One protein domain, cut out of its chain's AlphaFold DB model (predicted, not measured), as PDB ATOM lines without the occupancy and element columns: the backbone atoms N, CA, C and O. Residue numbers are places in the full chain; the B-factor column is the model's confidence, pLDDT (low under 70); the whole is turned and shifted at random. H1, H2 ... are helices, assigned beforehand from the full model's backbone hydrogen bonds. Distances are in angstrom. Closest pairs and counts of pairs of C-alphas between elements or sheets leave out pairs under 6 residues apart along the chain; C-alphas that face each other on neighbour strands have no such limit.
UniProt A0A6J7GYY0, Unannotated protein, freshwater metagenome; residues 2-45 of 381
ATOM      1  N   LEU A   2     -23.203 -61.387  84.046       66.44
ATOM      2  CA  LEU A   2     -22.595 -60.489  85.029       66.44
ATOM      3  C   LEU A   2     -22.533 -61.255  86.352       66.44
ATOM      4  O   LEU A   2     -23.545 -61.805  86.779       66.44
ATOM      5  N   VAL A   3     -21.347 -61.343  86.948       76.19
ATOM      6  CA  VAL A   3     -21.141 -61.967  88.260       76.19
ATOM      7  C   VAL A   3     -20.899 -60.842  89.253       76.19
ATOM      8  O   VAL A   3     -19.942 -60.087  89.103       76.19
ATOM      9  N   PHE A   4     -21.778 -60.712  90.243       83.81
ATOM     10  CA  PHE A   4     -21.623 -59.738  91.320       83.81
ATOM     11  C   PHE A   4     -20.802 -60.363  92.446       83.81
ATOM     12  O   PHE A   4     -21.133 -61.442  92.937       83.81
ATOM     13  N   VAL A   5     -19.724 -59.691  92.839       84.19
ATOM     14  CA  VAL A   5     -18.799 -60.147  93.880       84.19
ATOM     15  C   VAL A   5     -18.707 -59.059  94.944       84.19
ATOM     16  O   VAL A   5     -18.644 -57.878  94.608       84.19
ATOM     17  N   ARG A   6     -18.730 -59.449  96.224       79.38
ATOM     18  CA  ARG A   6     -18.520 -58.516  97.341       79.38
ATOM     19  C   ARG A   6     -17.058 -58.063  97.374       79.38
ATOM     20  O   ARG A   6     -16.165 -58.854  97.087       79.38
ATOM     21  N   ASP A   7     -16.821 -56.819  97.770       72.69
ATOM     22  CA  ASP A   7     -15.484 -56.235  97.957       72.69
ATOM     23  C   ASP A   7     -14.627 -57.007  98.979       72.69
ATOM     24  O   ASP A   7     -13.407 -57.058  98.852       72.69
ATOM     25  N   THR A   8     -15.260 -57.687  99.937       77.31
ATOM     26  CA  THR A   8     -14.608 -58.513 100.971       77.31
ATOM     27  C   THR A   8     -14.372 -59.976 100.577       77.31
ATOM     28  O   THR A   8     -13.950 -60.788 101.402       77.31
ATOM     29  N   ALA A   9     -14.657 -60.366  99.332       84.00
ATOM     30  CA  ALA A   9     -14.620 -61.764  98.922       84.00
ATOM     31  C   ALA A   9     -13.182 -62.308  98.794       84.00
ATOM     32  O   ALA A   9     -12.523 -62.165  97.763       84.00
ATOM     33  N   SER A  10     -12.716 -63.008  99.830       87.06
ATOM     34  CA  SER A  10     -11.351 -63.546  99.920       87.06
ATOM     35  C   SER A  10     -10.980 -64.513  98.786       87.06
ATOM     36  O   SER A  10      -9.836 -64.517  98.336       87.06
ATOM     37  N   TRP A  11     -11.937 -65.281  98.248       89.06
ATOM     38  CA  TRP A  11     -11.709 -66.225  97.140       89.06
ATOM     39  C   TRP A  11     -11.163 -65.562  95.864       89.06
ATOM     40  O   TRP A  11     -10.494 -66.222  95.066       89.06
ATOM     41  N   MET A  12     -11.389 -64.253  95.684       91.50
ATOM     42  CA  MET A  12     -10.796 -63.497  94.579       91.50
ATOM     43  C   MET A  12      -9.267 -63.563  94.626       91.50
ATOM     44  O   MET A  12      -8.631 -63.797  93.598       91.50
ATOM     45  N   TYR A  13      -8.681 -63.462  95.822       89.19
ATOM     46  CA  TYR A  13      -7.237 -63.556  96.038       89.19
ATOM     47  C   TYR A  13      -6.698 -64.985  95.883       89.19
ATOM     48  O   TYR A  13      -5.562 -65.161  95.457       89.19
ATOM     49  N   TYR A  14      -7.519 -66.005  96.148       90.25
ATOM     50  CA  TYR A  14      -7.133 -67.421  96.060       90.25
ATOM     51  C   TYR A  14      -7.369 -68.064  94.682       90.25
ATOM     52  O   TYR A  14      -7.276 -69.281  94.546       90.25
ATOM     53  N   GLY A  15      -7.668 -67.272  93.647       91.56
ATOM     54  CA  GLY A  15      -7.800 -67.772  92.273       91.56
ATOM     55  C   GLY A  15      -8.823 -67.030  91.417       91.56
ATOM     56  O   GLY A  15      -8.742 -67.088  90.191       91.56
ATOM     57  N   GLY A  16      -9.747 -66.274  92.017       92.44
ATOM     58  CA  GLY A  16     -10.727 -65.498  91.248       92.44
ATOM     59  C   GLY A  16     -10.093 -64.454  90.322       92.44
ATOM     60  O   GLY A  16     -10.495 -64.343  89.165       92.44
ATOM     61  N   TYR A  17      -9.037 -63.759  90.761       92.94
ATOM     62  CA  TYR A  17      -8.286 -62.838  89.899       92.94
ATOM     63  C   TYR A  17      -7.577 -63.552  88.742       92.94
ATOM     64  O   TYR A  17      -7.521 -63.010  87.639       92.94
ATOM     65  N   LEU A  18      -7.092 -64.781  88.953       95.06
ATOM     66  CA  LEU A  18      -6.509 -65.586  87.879       95.06
ATOM     67  C   LEU A  18      -7.571 -65.946  86.833       95.06
ATOM     68  O   LEU A  18      -7.333 -65.788  85.637       95.06
ATOM     69  N   LEU A  19      -8.764 -66.363  87.267       93.75
ATOM     70  CA  LEU A  19      -9.886 -66.633  86.364       93.75
ATOM     71  C   LEU A  19     -10.293 -65.382  85.572       93.75
ATOM     72  O   LEU A  19     -10.485 -65.460  84.359       93.75
ATOM     73  N   ALA A  20     -10.364 -64.221  86.227       91.88
ATOM     74  CA  ALA A  20     -10.650 -62.949  85.564       91.88
ATOM     75  C   ALA A  20      -9.572 -62.579  84.527       91.88
ATOM     76  O   ALA A  20      -9.896 -62.129  83.422       91.88
ATOM     77  N   ALA A  21      -8.295 -62.815  84.841       94.62
ATOM     78  CA  ALA A  21      -7.185 -62.596  83.918       94.62
ATOM     79  C   ALA A  21      -7.253 -63.531  82.698       94.62
ATOM     80  O   ALA A  21      -7.115 -63.066  81.567       94.62
ATOM     81  N   LEU A  22      -7.542 -64.822  82.900       96.81
ATOM     82  CA  LEU A  22      -7.715 -65.795  81.812       96.81
ATOM     83  C   LEU A  22      -8.907 -65.447  80.913       96.81
ATOM     84  O   LEU A  22      -8.792 -65.492  79.688       96.81
ATOM     85  N   ALA A  23     -10.033 -65.034  81.501       93.69
ATOM     86  CA  ALA A  23     -11.189 -64.563  80.743       93.69
ATOM     87  C   ALA A  23     -10.847 -63.314  79.909       93.69
ATOM     88  O   ALA A  23     -11.186 -63.240  78.727       93.69
ATOM     89  N   THR A  24     -10.109 -62.363  80.490       93.62
ATOM     90  CA  THR A  24      -9.630 -61.165  79.782       93.62
ATOM     91  C   THR A  24      -8.699 -61.537  78.627       93.62
ATOM     92  O   THR A  24      -8.863 -61.033  77.515       93.62
ATOM     93  N   ALA A  25      -7.769 -62.471  78.847       95.81
ATOM     94  CA  ALA A  25      -6.873 -62.973  77.810       95.81
ATOM     95  C   ALA A  25      -7.644 -63.628  76.652       95.81
ATOM     96  O   ALA A  25      -7.349 -63.350  75.490       95.81
ATOM     97  N   ALA A  26      -8.677 -64.426  76.947       94.56
ATOM     98  CA  ALA A  26      -9.540 -65.030  75.932       94.56
ATOM     99  C   ALA A  26     -10.297 -63.972  75.104       94.56
ATOM    100  O   ALA A  26     -10.379 -64.083  73.878       94.56
ATOM    101  N   VAL A  27     -10.799 -62.909  75.745       92.94
ATOM    102  CA  VAL A  27     -11.451 -61.782  75.053       92.94
ATOM    103  C   VAL A  27     -10.470 -61.051  74.138       92.94
ATOM    104  O   VAL A  27     -10.804 -60.787  72.981       92.94
ATOM    105  N   ILE A  28      -9.253 -60.764  74.610       92.19
ATOM    106  CA  ILE A  28      -8.203 -60.135  73.793       92.19
ATOM    107  C   ILE A  28      -7.855 -61.034  72.600       92.19
ATOM    108  O   ILE A  28      -7.840 -60.559  71.464       92.19
ATOM    109  N   ALA A  29      -7.656 -62.335  72.830       93.38
ATOM    110  CA  ALA A  29      -7.350 -63.311  71.786       93.38
ATOM    111  C   ALA A  29      -8.456 -63.399  70.721       93.38
ATOM    112  O   ALA A  29      -8.162 -63.531  69.532       93.38
ATOM    113  N   ALA A  30      -9.725 -63.281  71.121       91.81
ATOM    114  CA  ALA A  30     -10.851 -63.210  70.195       91.81
ATOM    115  C   ALA A  30     -10.904 -61.870  69.437       91.81
ATOM    116  O   ALA A  30     -11.220 -61.846  68.245       91.81
ATOM    117  N   ALA A  31     -10.574 -60.755  70.091       89.56
ATOM    118  CA  ALA A  31     -10.616 -59.420  69.495       89.56
ATOM    119  C   ALA A  31      -9.540 -59.202  68.411       89.56
ATOM    120  O   ALA A  31      -9.797 -58.498  67.431       89.56
ATOM    121  N   ILE A  32      -8.366 -59.831  68.548       91.88
ATOM    122  CA  ILE A  32      -7.254 -59.709  67.586       91.88
ATOM    123  C   ILE A  32      -7.388 -60.617  66.355       91.88
ATOM    124  O   ILE A  32      -6.568 -60.526  65.441       91.88
ATOM    125  N   GLN A  33      -8.411 -61.478  66.293       91.88
ATOM    126  CA  GLN A  33      -8.592 -62.388  65.161       91.88
ATOM    127  C   GLN A  33      -8.747 -61.613  63.835       91.88
ATOM    128  O   GLN A  33      -9.459 -60.597  63.786       91.88
ATOM    129  N   PRO A  34      -8.135 -62.085  62.729       85.31
ATOM    130  CA  PRO A  34      -8.258 -61.438  61.422       85.31
ATOM    131  C   PRO A  34      -9.717 -61.351  60.958       85.31
ATOM    132  O   PRO A  34     -10.179 -60.295  60.519       85.31
ATOM    133  N   ARG A  35     -10.471 -62.445  61.131       88.12
ATOM    134  CA  ARG A  35     -11.887 -62.536  60.755       88.12
ATOM    135  C   ARG A  35     -12.773 -61.756  61.724       88.12
ATOM    136  O   ARG A  35     -12.550 -61.745  62.933       88.12
ATOM    137  N   ARG A  36     -13.814 -61.118  61.184       85.06
ATOM    138  CA  ARG A  36     -14.835 -60.445  61.991       85.06
ATOM    139  C   ARG A  36     -15.582 -61.487  62.828       85.06
ATOM    140  O   ARG A  36     -16.057 -62.481  62.295       85.06
ATOM    141  N   ASN A  37     -15.692 -61.236  64.126       91.94
ATOM    142  CA  ASN A  37     -16.504 -62.017  65.054       91.94
ATOM    143  C   ASN A  37     -17.339 -61.068  65.930       91.94
ATOM    144  O   ASN A  37     -17.194 -59.840  65.847       91.94
ATOM    145  N   ALA A  38     -18.245 -61.632  66.730       89.62
ATOM    146  CA  ALA A  38     -19.159 -60.857  67.569       89.62
ATOM    147  C   ALA A  38     -18.408 -59.957  68.568       89.62
ATOM    148  O   ALA A  38     -18.717 -58.772  68.662       89.62
ATOM    149  N   ILE A  39     -17.366 -60.487  69.224       88.12
ATOM    150  CA  ILE A  39     -16.552 -59.773  70.223       88.12
ATOM    151  C   ILE A  39     -15.807 -58.593  69.587       88.12
ATOM    152  O   ILE A  39     -15.852 -57.467  70.074       88.12
ATOM    153  N   LYS A  40     -15.162 -58.813  68.440       88.19
ATOM    154  CA  LYS A  40     -14.487 -57.749  67.690       88.19
ATOM    155  C   LYS A  40     -15.477 -56.670  67.260       88.19
ATOM    156  O   LYS A  40     -15.161 -55.488  67.344       88.19
ATOM    157  N   SER A  41     -16.674 -57.054  66.813       87.56
ATOM    158  CA  SER A  41     -17.693 -56.101  66.359       87.56
ATOM    159  C   SER A  41     -18.243 -55.245  67.499       87.56
ATOM    160  O   SER A  41     -18.423 -54.046  67.299       87.56
ATOM    161  N   SER A  42     -18.454 -55.820  68.688       89.94
ATOM    162  CA  SER A  42     -18.954 -55.078  69.852       89.94
ATOM    163  C   SER A  42     -17.918 -54.118  70.448       89.94
ATOM    164  O   SER A  42     -18.296 -53.055  70.930       89.94
ATOM    165  N   LEU A  43     -16.621 -54.435  70.358       87.69
ATOM    166  CA  LEU A  43     -15.526 -53.597  70.881       87.69
ATOM    167  C   LEU A  43     -14.946 -52.594  69.862       87.69
ATOM    168  O   LEU A  43     -14.119 -51.754  70.214       87.69
ATOM    169  N   SER A  44     -15.372 -52.649  68.597       89.94
ATOM    170  CA  SER A  44     -14.899 -51.752  67.529       89.94
ATOM    171  C   SER A  44     -15.555 -50.359  67.404       89.94
ATOM    172  O   SER A  44     -15.009 -49.563  66.621       89.94
ATOM    173  N   PRO A  45     -16.665 -49.991  68.095       94.75
ATOM    174  CA  PRO A  45     -17.209 -48.637  68.023       94.75
ATOM    175  C   PRO A  45     -16.141 -47.562  68.232       94.75
ATOM    176  O   PRO A  45     -15.232 -47.703  69.052       94.75
TER     177      PRO A  45
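Overview. This is residues 2 to 45 of the 381 residues of the protein "Unannotated protein" of freshwater metagenome (UniProt A0A6J7GYY0). Picture an open bracket: one long helix, H1, forms the back, a bare arm, residues 2 to 15, folds back at its first end, and a short helix, H2, turns in at its last end. The 44 printed residues hold two named helices, H1 then H2, and no named strand; the class is all helix. The whole is only just loose, close to extended, with a radius of gyration of the C-alphas of 13.9 A and spans of 39 by 17 by 11 A.

Arrangement. Residues 2 to 11 stand free. Further on, H1, residues 16 to 31, touches H2, residues 38 to 43, with residues 27 to 31 alone; the closest C-alphas, of Ala 31 and Lys 40, are 4.6 A apart. Their lines are about perpendicular, at 81 degrees. In both helices every O i to N i+4 pair is within hydrogen-bond range.

Along the chain. Find C-alpha 16 at (-10.727, -65.498, 91.248); from there H1 runs 22.6 A to C-alpha 31 at (-10.616, -59.420, 69.495). H2 runs 8.8 A and ends at C-alpha 43, (-15.526, -53.597, 70.881).

Size, cuts and confidence. The farthest C-alphas, of Thr 8 and Arg 35, are 40.5 A apart. The printed part has no cut, and the H1 to H2 link is short. Look at Leu 2 for the one pLDDT under 70.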